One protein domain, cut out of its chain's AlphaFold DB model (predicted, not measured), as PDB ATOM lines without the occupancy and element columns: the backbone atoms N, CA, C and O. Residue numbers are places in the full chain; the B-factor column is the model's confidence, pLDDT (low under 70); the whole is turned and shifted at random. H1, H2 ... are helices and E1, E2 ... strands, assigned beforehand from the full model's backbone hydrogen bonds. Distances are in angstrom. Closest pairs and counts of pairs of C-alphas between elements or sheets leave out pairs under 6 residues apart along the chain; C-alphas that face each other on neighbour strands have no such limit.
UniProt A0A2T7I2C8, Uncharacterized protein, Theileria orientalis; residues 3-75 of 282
ATOM      1  N   TYR A   3     -19.847  40.831  -4.690       91.06
ATOM      2  CA  TYR A   3     -18.728  41.221  -5.539       91.06
ATOM      3  C   TYR A   3     -18.148  39.994  -6.226       91.06
ATOM      4  O   TYR A   3     -17.848  38.991  -5.571       91.06
ATOM      5  N   PHE A   4     -17.965  40.095  -7.538       89.62
ATOM      6  CA  PHE A   4     -17.501  39.004  -8.378       89.62
ATOM      7  C   PHE A   4     -16.185  39.350  -9.071       89.62
ATOM      8  O   PHE A   4     -15.986  40.478  -9.516       89.62
ATOM      9  N   ASP A   5     -15.329  38.348  -9.210       87.44
ATOM     10  CA  ASP A   5     -14.229  38.326 -10.163       87.44
ATOM     11  C   ASP A   5     -14.736  37.787 -11.501       87.44
ATOM     12  O   ASP A   5     -15.379  36.734 -11.547       87.44
ATOM     13  N   ARG A   6     -14.453  38.513 -12.582       80.62
ATOM     14  CA  ARG A   6     -14.844  38.104 -13.931       80.62
ATOM     15  C   ARG A   6     -13.689  37.399 -14.616       80.62
ATOM     16  O   ARG A   6     -12.575  37.922 -14.641       80.62
ATOM     17  N   GLU A   7     -13.967  36.251 -15.228       69.69
ATOM     18  CA  GLU A   7     -12.985  35.579 -16.086       69.69
ATOM     19  C   GLU A   7     -12.658  36.433 -17.319       69.69
ATOM     20  O   GLU A   7     -11.491  36.595 -17.684       69.69
ATOM     21  N   SER A   8     -13.674  37.055 -17.929       67.88
ATOM     22  CA  SER A   8     -13.485  38.048 -18.983       67.88
ATOM     23  C   SER A   8     -13.236  39.433 -18.373       67.88
ATOM     24  O   SER A   8     -14.040  39.985 -17.622       67.88
ATOM     25  N   LYS A   9     -12.109  40.061 -18.733       65.12
ATOM     26  CA  LYS A   9     -11.764  41.425 -18.279       65.12
ATOM     27  C   LYS A   9     -12.692  42.516 -18.830       65.12
ATOM     28  O   LYS A   9     -12.537  43.680 -18.468       65.12
ATOM     29  N   GLN A  10     -13.621  42.167 -19.718       66.44
ATOM     30  CA  GLN A  10     -14.569  43.092 -20.323       66.44
ATOM     31  C   GLN A  10     -16.003  42.646 -20.019       66.44
ATOM     32  O   GLN A  10     -16.294  41.454 -20.111       66.44
ATOM     33  N   PRO A  11     -16.902  43.580 -19.647       62.81
ATOM     34  CA  PRO A  11     -18.329  43.282 -19.601       62.81
ATOM     35  C   PRO A  11     -18.805  42.788 -20.973       62.81
ATOM     36  O   PRO A  11     -18.282  43.259 -21.987       62.81
ATOM     37  N   PRO A  12     -19.802  41.892 -21.025       63.28
ATOM     38  CA  PRO A  12     -20.390  41.491 -22.294       63.28
ATOM     39  C   PRO A  12     -20.914  42.724 -23.043       63.28
ATOM     40  O   PRO A  12     -21.536  43.612 -22.451       63.28
ATOM     41  N   GLU A  13     -20.662  42.780 -24.354       64.56
ATOM     42  CA  GLU A  13     -21.101  43.891 -25.215       64.56
ATOM     43  C   GLU A  13     -22.630  44.057 -25.198       64.56
ATOM     44  O   GLU A  13     -23.149  45.167 -25.322       64.56
ATOM     45  N   GLN A  14     -23.359  42.957 -24.983       63.44
ATOM     46  CA  GLN A  14     -24.801  42.951 -24.773       63.44
ATOM     47  C   GLN A  14     -25.142  42.634 -23.318       63.44
ATOM     48  O   GLN A  14     -24.943  41.520 -22.835       63.44
ATOM     49  N   LYS A  15     -25.762  43.606 -22.642       55.50
ATOM     50  CA  LYS A  15     -26.415  43.382 -21.350       55.50
ATOM     51  C   LYS A  15     -27.524  42.334 -21.537       55.50
ATOM     52  O   LYS A  15     -28.335  42.469 -22.451       55.50
ATOM     53  N   CYS A  16     -27.568  41.328 -20.659       58.81
ATOM     54  CA  CYS A  16     -28.625  40.306 -20.564       58.81
ATOM     55  C   CYS A  16     -28.567  39.102 -21.528       58.81
ATOM     56  O   CYS A  16     -29.559  38.375 -21.626       58.81
ATOM     57  N   LYS A  17     -27.437  38.799 -22.185       57.53
ATOM     58  CA  LYS A  17     -27.253  37.439 -22.727       57.53
ATOM     59  C   LYS A  17     -27.143  36.460 -21.554       57.53
ATOM     60  O   LYS A  17     -26.135  36.444 -20.858       57.53
ATOM     61  N   GLN A  18     -28.187  35.654 -21.350       54.72
ATOM     62  CA  GLN A  18     -28.423  34.778 -20.186       54.72
ATOM     63  C   GLN A  18     -27.272  33.839 -19.767       54.72
ATOM     64  O   GLN A  18     -27.350  33.254 -18.691       54.72
ATOM     65  N   ASN A  19     -26.220  33.689 -20.576       53.06
ATOM     66  CA  ASN A  19     -25.206  32.653 -20.396       53.06
ATOM     67  C   ASN A  19     -23.757  33.163 -20.301       53.06
ATOM     68  O   ASN A  19     -22.884  32.360 -19.993       53.06
ATOM     69  N   GLU A  20     -23.468  34.450 -20.546       54.34
ATOM     70  CA  GLU A  20     -22.075  34.955 -20.564       54.34
ATOM     71  C   GLU A  20     -21.579  35.427 -19.178       54.34
ATOM     72  O   GLU A  20     -20.385  35.369 -18.905       54.34
ATOM     73  N   ASP A  21     -22.480  35.806 -18.262       52.78
ATOM     74  CA  ASP A  21     -22.131  36.270 -16.904       52.78
ATOM     75  C   ASP A  21     -22.100  35.145 -15.836       52.78
ATOM     76  O   ASP A  21     -21.828  35.412 -14.662       52.78
ATOM     77  N   ASN A  22     -22.354  33.883 -16.211       57.31
ATOM     78  CA  ASN A  22     -22.481  32.760 -15.263       57.31
ATOM     79  C   ASN A  22     -21.139  32.176 -14.781       57.31
ATOM     80  O   ASN A  22     -21.129  31.406 -13.823       57.31
ATOM     81  N   ASN A  23     -20.013  32.560 -15.387       67.50
ATOM     82  CA  ASN A  23     -18.682  32.047 -15.020       67.50
ATOM     83  C   ASN A  23     -17.959  32.923 -13.983       67.50
ATOM     84  O   ASN A  23     -16.767  32.770 -13.728       67.50
ATOM     85  N   ASN A  24     -18.666  33.882 -13.388       82.88
ATOM     86  CA  ASN A  24     -18.070  34.829 -12.462       82.88
ATOM     87  C   ASN A  24     -17.861  34.203 -11.073       82.88
ATOM     88  O   ASN A  24     -18.742  33.553 -10.507       82.88
ATOM     89  N   THR A  25     -16.698  34.451 -10.475       89.12
ATOM     90  CA  THR A  25     -16.335  33.921  -9.157       89.12
ATOM     91  C   THR A  25     -16.706  34.931  -8.079       89.12
ATOM     92  O   THR A  25     -16.069  35.972  -7.953       89.12
ATOM     93  N   ALA A  26     -17.719  34.637  -7.261       92.19
ATOM     94  CA  ALA A  26     -18.033  35.479  -6.104       92.19
ATOM     95  C   ALA A  26     -16.834  35.521  -5.139       92.19
ATOM     96  O   ALA A  26     -16.330  34.463  -4.762       92.19
ATOM     97  N   LEU A  27     -16.392  36.717  -4.739       94.00
ATOM     98  CA  LEU A  27     -15.267  36.937  -3.818       94.00
ATOM     99  C   LEU A  27     -15.725  37.400  -2.432       94.00
ATOM    100  O   LEU A  27     -15.147  37.005  -1.417       94.00
ATOM    101  N   LEU A  28     -16.745  38.259  -2.396       94.56
ATOM    102  CA  LEU A  28     -17.214  38.909  -1.180       94.56
ATOM    103  C   LEU A  28     -18.734  39.072  -1.210       94.56
ATOM    104  O   LEU A  28     -19.293  39.548  -2.198       94.56
ATOM    105  N   ILE A  29     -19.390  38.712  -0.113       93.94
ATOM    106  CA  ILE A  29     -20.806  38.992   0.131       93.94
ATOM    107  C   ILE A  29     -20.868  39.994   1.273       93.94
ATOM    108  O   ILE A  29     -20.294  39.765   2.328       93.94
ATOM    109  N   GLU A  30     -21.556  41.101   1.066       91.00
ATOM    110  CA  GLU A  30     -21.690  42.185   2.032       91.00
ATOM    111  C   GLU A  30     -23.137  42.278   2.505       91.00
ATOM    112  O   GLU A  30     -24.055  42.457   1.692       91.00
ATOM    113  N   PHE A  31     -23.340  42.175   3.814       86.88
ATOM    114  CA  PHE A  31     -24.629  42.408   4.447       86.88
ATOM    115  C   PHE A  31     -24.708  43.872   4.858       86.88
ATOM    116  O   PHE A  31     -23.998  44.321   5.758       86.88
ATOM    117  N   ILE A  32     -25.566  44.608   4.158       78.25
ATOM    118  CA  ILE A  32     -25.809  46.020   4.427       78.25
ATOM    119  C   ILE A  32     -26.920  46.086   5.469       78.25
ATOM    120  O   ILE A  32     -28.072  45.780   5.168       78.25
ATOM    121  N   ASP A  33     -26.551  46.467   6.685       71.94
ATOM    122  CA  ASP A  33     -27.479  46.809   7.755       71.94
ATOM    123  C   ASP A  33     -27.324  48.305   8.036       71.94
ATOM    124  O   ASP A  33     -26.234  48.776   8.348       71.94
ATOM    125  N   SER A  34     -28.408  49.068   7.902       67.12
ATOM    126  CA  SER A  34     -28.401  50.514   8.142       67.12
ATOM    127  C   SER A  34     -28.089  50.891   9.595       67.12
ATOM    128  O   SER A  34     -27.795  52.054   9.863       67.12
ATOM    129  N   CYS A  35     -28.183  49.941  10.528       63.28
ATOM    130  CA  CYS A  35     -28.064  50.179  11.965       63.28
ATOM    131  C   CYS A  35     -26.776  49.611  12.586       63.28
ATOM    132  O   CYS A  35     -26.492  49.919  13.742       63.28
ATOM    133  N   ASN A  36     -26.004  48.797  11.857       63.41
ATOM    134  CA  ASN A  36     -24.849  48.069  12.391       63.41
ATOM    135  C   ASN A  36     -23.625  48.174  11.474       63.41
ATOM    136  O   ASN A  36     -23.730  48.497  10.294       63.41
ATOM    137  N   SER A  37     -22.444  47.863  12.016       68.94
ATOM    138  CA  SER A  37     -21.227  47.735  11.212       68.94
ATOM    139  C   SER A  37     -21.404  46.663  10.137       68.94
ATOM    140  O   SER A  37     -21.816  45.538  10.442       68.94
ATOM    141  N   THR A  38     -21.034  46.994   8.903       74.06
ATOM    142  CA  THR A  38     -21.103  46.086   7.761       74.06
ATOM    143  C   THR A  38     -20.393  44.766   8.058       74.06
ATOM    144  O   THR A  38     -19.193  44.724   8.346       74.06
ATOM    145  N   THR A  39     -21.145  43.670   7.974       86.12
ATOM    146  CA  THR A  39     -20.610  42.313   8.089       86.12
ATOM    147  C   THR A  39     -20.462  41.723   6.697       86.12
ATOM    148  O   THR A  39     -21.398  41.774   5.897       86.12
ATOM    149  N   CYS A  40     -19.312  41.121   6.409       91.44
ATOM    150  CA  CYS A  40     -19.054  40.505   5.115       91.44
ATOM    151  C   CYS A  40     -18.712  39.020   5.249       91.44
ATOM    152  O   CYS A  40     -18.120  38.598   6.240       91.44
ATOM    153  N   LEU A  41     -19.020  38.229   4.222       93.44
ATOM    154  CA  LEU A  41     -18.465  36.895   4.015       93.44
ATOM    155  C   LEU A  41     -17.416  36.968   2.917       93.44
ATOM    156  O   LEU A  41     -17.722  37.277   1.766       93.44
ATOM    157  N   LYS A  42     -16.180  36.658   3.288       94.50
ATOM    158  CA  LYS A  42     -15.020  36.579   2.406       94.50
ATOM    159  C   LYS A  42     -14.827  35.143   1.942       94.50
ATOM    160  O   LYS A  42     -14.796  34.239   2.777       94.50
ATOM    161  N   ARG A  43     -14.649  34.934   0.639       94.81
ATOM    162  CA  ARG A  43     -14.285  33.624   0.091       94.81
ATOM    163  C   ARG A  43     -12.894  33.213   0.561       94.81
ATOM    164  O   ARG A  43     -11.969  34.024   0.543       94.81
ATOM    165  N   MET A  44     -12.756  31.958   0.974       93.38
ATOM    166  CA  MET A  44     -11.507  31.420   1.522       93.38
ATOM    167  C   MET A  44     -10.867  30.357   0.634       93.38
ATOM    168  O   MET A  44      -9.662  30.142   0.747       93.38
ATOM    169  N   ASP A  45     -11.628  29.718  -0.256       92.19
ATOM    170  CA  ASP A  45     -11.124  28.711  -1.190       92.19
ATOM    171  C   ASP A  45     -11.577  28.949  -2.640       92.19
ATOM    172  O   ASP A  45     -12.544  29.659  -2.929       92.19
ATOM    173  N   SER A  46     -10.858  28.343  -3.584       90.69
ATOM    174  CA  SER A  46     -11.144  28.475  -5.016       90.69
ATOM    175  C   SER A  46     -12.472  27.845  -5.423       90.69
ATOM    176  O   SER A  46     -13.059  28.274  -6.409       90.69
ATOM    177  N   ASN A  47     -12.988  26.879  -4.661       88.88
ATOM    178  CA  ASN A  47     -14.215  26.150  -4.999       88.88
ATOM    179  C   ASN A  47     -15.485  26.783  -4.404       88.88
ATOM    180  O   ASN A  47     -16.590  26.442  -4.809       88.88
ATOM    181  N   GLY A  48     -15.348  27.743  -3.485       89.69
ATOM    182  CA  GLY A  48     -16.472  28.410  -2.830       89.69
ATOM    183  C   GLY A  48     -17.123  27.571  -1.729       89.69
ATOM    184  O   GLY A  48     -18.250  27.873  -1.338       89.69
ATOM    185  N   HIS A  49     -16.437  26.538  -1.228       91.12
ATOM    186  CA  HIS A  49     -16.922  25.675  -0.148       91.12
ATOM    187  C   HIS A  49     -16.650  26.274   1.236       91.12
ATOM    188  O   HIS A  49     -17.302  25.895   2.209       91.12
ATOM    189  N   TRP A  50     -15.731  27.239   1.333       91.69
ATOM    190  CA  TRP A  50     -15.377  27.891   2.587       91.69
ATOM    191  C   TRP A  50     -15.419  29.416   2.486       91.69
ATOM    192  O   TRP A  50     -14.800  30.041   1.620       91.69
ATOM    193  N   TRP A  51     -16.142  30.009   3.435       93.00
ATOM    194  CA  TRP A  51     -16.304  31.444   3.611       93.00
ATOM    195  C   TRP A  51     -16.024  31.828   5.065       93.00
ATOM    196  O   TRP A  51     -16.360  31.079   5.982       93.00
ATOM    197  N   ALA A  52     -15.428  32.999   5.278       91.44
ATOM    198  CA  ALA A  52     -15.155  33.546   6.602       91.44
ATOM    199  C   ALA A  52     -15.907  34.860   6.804       91.44
ATOM    200  O   ALA A  52     -15.882  35.735   5.936       91.44
ATOM    201  N   GLN A  53     -16.535  35.013   7.967       91.06
ATOM    202  CA  GLN A  53     -17.098  36.292   8.375       91.06
ATOM    203  C   GLN A  53     -15.963  37.266   8.710       91.06
ATOM    204  O   GLN A  53     -15.077  36.948   9.501       91.06
ATOM    205  N   VAL A  54     -15.981  38.445   8.094       89.00
ATOM    206  CA  VAL A  54     -14.980  39.499   8.284       89.00
ATOM    207  C   VAL A  54     -15.651  40.866   8.343       89.00
ATOM    208  O   VAL A  54     -16.725  41.069   7.775       89.00
ATOM    209  N   SER A  55     -14.981  41.813   8.992       88.19
ATOM    210  CA  SER A  55     -15.244  43.237   8.801       88.19
ATOM    211  C   SER A  55     -14.218  43.787   7.809       88.19
ATOM    212  O   SER A  55     -13.035  43.432   7.871       88.19
ATOM    213  N   LEU A  56     -14.677  44.575   6.842       85.62
ATOM    214  CA  LEU A  56     -13.839  45.163   5.804       85.62
ATOM    215  C   LEU A  56     -14.079  46.662   5.759       85.62
ATOM    216  O   LEU A  56     -15.097  47.112   5.243       85.62
ATOM    217  N   ASP A  57     -13.092  47.414   6.231       85.81
ATOM    218  CA  ASP A  57     -13.105  48.865   6.124       85.81
ATOM    219  C   ASP A  57     -12.599  49.298   4.743       85.81
ATOM    220  O   ASP A  57     -11.470  48.981   4.336       85.81
ATOM    221  N   TYR A  58     -13.450  50.026   4.027       88.12
ATOM    222  CA  TYR A  58     -13.143  50.724   2.785       88.12
ATOM    223  C   TYR A  58     -14.032  51.974   2.689       88.12
ATOM    224  O   TYR A  58     -15.155  51.982   3.185       88.12
ATOM    225  N   SER A  59     -13.516  53.045   2.085       88.25
ATOM    226  CA  SER A  59     -14.220  54.335   1.966       88.25
ATOM    227  C   SER A  59     -14.422  54.782   0.521       88.25
ATOM    228  O   SER A  59     -15.083  55.786   0.271       88.25
ATOM    229  N   ASP A  60     -13.819  54.070  -0.429       91.19
ATOM    230  CA  ASP A  60     -13.852  54.389  -1.850       91.19
ATOM    231  C   ASP A  60     -13.655  53.127  -2.706       91.19
ATOM    232  O   ASP A  60     -13.220  52.073  -2.228       91.19
ATOM    233  N   ASP A  61     -13.942  53.245  -4.000       91.12
ATOM    234  CA  ASP A  61     -13.837  52.130  -4.947       91.12
ATOM    235  C   ASP A  61     -12.403  51.602  -5.087       91.12
ATOM    236  O   ASP A  61     -12.187  50.419  -5.350       91.12
ATOM    237  N   LYS A  62     -11.394  52.461  -4.893       94.56
ATOM    238  CA  LYS A  62      -9.981  52.085  -5.033       94.56
ATOM    239  C   LYS A  62      -9.544  51.161  -3.897       94.56
ATOM    240  O   LYS A  62      -8.877  50.151  -4.136       94.56
ATOM    241  N   THR A  63      -9.911  51.504  -2.668       94.25
ATOM    242  CA  THR A  63      -9.654  50.702  -1.471       94.25
ATOM    243  C   THR A  63     -10.440  49.401  -1.532       94.25
ATOM    244  O   THR A  63      -9.838  48.346  -1.334       94.25
ATOM    245  N   LEU A  64     -11.716  49.439  -1.927       92.75
ATOM    246  CA  LEU A  64     -12.523  48.240  -2.162       92.75
ATOM    247  C   LEU A  64     -11.880  47.309  -3.199       92.75
ATOM    248  O   LEU A  64     -11.673  46.127  -2.920       92.75
ATOM    249  N   HIS A  65     -11.497  47.835  -4.364       93.50
ATOM    250  CA  HIS A  65     -10.851  47.053  -5.418       93.50
ATOM    251  C   HIS A  65      -9.550  46.400  -4.928       93.50
ATOM    252  O   HIS A  65      -9.340  45.207  -5.140       93.50
ATOM    253  N   SER A  66      -8.716  47.135  -4.183       94.12
ATOM    254  CA  SER A  66      -7.496  46.581  -3.581       94.12
ATOM    255  C   SER A  66      -7.787  45.444  -2.591       94.12
ATOM    256  O   SER A  66      -7.058  44.449  -2.577       94.12
ATOM    257  N   LYS A  67      -8.856  45.548  -1.787       93.94
ATOM    258  CA  LYS A  67      -9.283  44.463  -0.886       93.94
ATOM    259  C   LYS A  67      -9.763  43.242  -1.676       93.94
ATOM    260  O   LYS A  67      -9.385  42.129  -1.322       93.94
ATOM    261  N   LEU A  68     -10.543  43.432  -2.741       94.31
ATOM    262  CA  LEU A  68     -11.033  42.341  -3.594       94.31
ATOM    263  C   LEU A  68      -9.885  41.610  -4.312       94.31
ATOM    264  O   LEU A  68      -9.845  40.381  -4.291       94.31
ATOM    265  N   GLU A  69      -8.908  42.339  -4.856       93.62
ATOM    266  CA  GLU A  69      -7.699  41.744  -5.450       93.62
ATOM    267  C   GLU A  69      -6.902  40.933  -4.423       93.62
ATOM    268  O   GLU A  69      -6.455  39.822  -4.705       93.62
ATOM    269  N   LYS A  70      -6.792  41.441  -3.190       94.19
ATOM    270  CA  LYS A  70      -6.154  40.701  -2.100       94.19
ATOM    271  C   LYS A  70      -6.898  39.397  -1.790       94.19
ATOM    272  O   LYS A  70      -6.259  38.357  -1.683       94.19
ATOM    273  N   ILE A  71      -8.233  39.417  -1.730       93.94
ATOM    274  CA  ILE A  71      -9.051  38.202  -1.537       93.94
ATOM    275  C   ILE A  71      -8.771  37.178  -2.642       93.94
ATOM    276  O   ILE A  71      -8.564  35.999  -2.358       93.94
ATOM    277  N   LYS A  72      -8.727  37.631  -3.899       91.38
ATOM    278  CA  LYS A  72      -8.450  36.784  -5.064       91.38
ATOM    279  C   LYS A  72      -7.062  36.138  -5.018       91.38
ATOM    280  O   LYS A  72      -6.896  35.001  -5.453       91.38
ATOM    281  N   GLN A  73      -6.063  36.861  -4.522       91.56
ATOM    282  CA  GLN A  73      -4.693  36.361  -4.398       91.56
ATOM    283  C   GLN A  73      -4.518  35.412  -3.206       91.56
ATOM    284  O   GLN A  73      -3.657  34.535  -3.255       91.56
ATOM    285  N   GLU A  74      -5.318  35.582  -2.150       90.94
ATOM    286  CA  GLU A  74      -5.169  34.863  -0.881       90.94
ATOM    287  C   GLU A  74      -6.048  33.619  -0.733       90.94
ATOM    288  O   GLU A  74      -5.735  32.783   0.121       90.94
ATOM    289  N   TYR A  75      -7.143  33.470  -1.497       91.06
ATOM    290  CA  TYR A  75      -7.965  32.267  -1.356       91.06
ATOM    291  C   TYR A  75      -7.137  31.015  -1.669       91.06
ATOM    292  O   TYR A  75      -6.301  30.973  -2.579       91.06
TER     293      TYR A  75
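AT A GLANCE: This is residues 3 to 75 of the 282 residues of an uncharacterized protein of Theileria orientalis (UniProt A0A2T7I2C8). A four-stranded sheet forms a wall with one helix, H1, slanting over one face, two layers in all, and the other face bare. The long loop between E1 and E2 reaches away from this body, and its residues 13 to 19 stick out. The 73 printed residues hold E1, E2, E3, E4 and H1 in that order; the sheet runs E1, E2, E3, E4, all antiparallel, a meander in which each strand is the neighbour of the one before. The class is mixed, with 33 residues in named elements, under half. It is only just loose, close to compact, with a radius of gyration of the C-alphas of 13.7 A and spans of 37 by 26 by 21 A.

HOW THE PARTS SIT: Start at E1, residues 3 to 5, an edge strand in a hairpin with E2, residues 25 to 31; N 5 and O 25 are 2.8 A apart. The pairing is staggered: E2 pairs with E1 over 25 to 28 and with E3, residues 39 to 43, over 28 to 31, where N 31 and O 39 are 2.9 A apart. E3 forms a hairpin with the other edge strand, E4, residues 51 to 54; look for N 42 and O 52, 2.8 A apart. E1 is apart from E3 and E4. H1, residues 61 to 74, is on the sheet at a height of 9.2 A, only just over E2 alone, with 2 of its C-alphas falling on E1 and 2 on E3. It runs slantwise to the strands, at 52 degrees to E2 on the local plane; the closest C-alphas of E2 and H1, Leu 27 and Ile 71, are 6.7 A apart. In H1 every O i to N i+4 pair is within hydrogen-bond range.

IN THESE COORDINATES: Find C-alpha 3 at (-18.728, 41.221, -5.539), where E1 begins. E2 spans 18.1 A and E3 13.4 A. H1 runs 19.7 A to C-alpha 74 at (-5.169, 34.863, -0.881).

THE WHOLE: The C-alphas farthest apart, Glu 13 and Cys 35, are 38.3 A apart. The printed part has no cut, and E1 to E2 is the long link. Confidence is under 70 at residues 7 to 23 and 34 to 37.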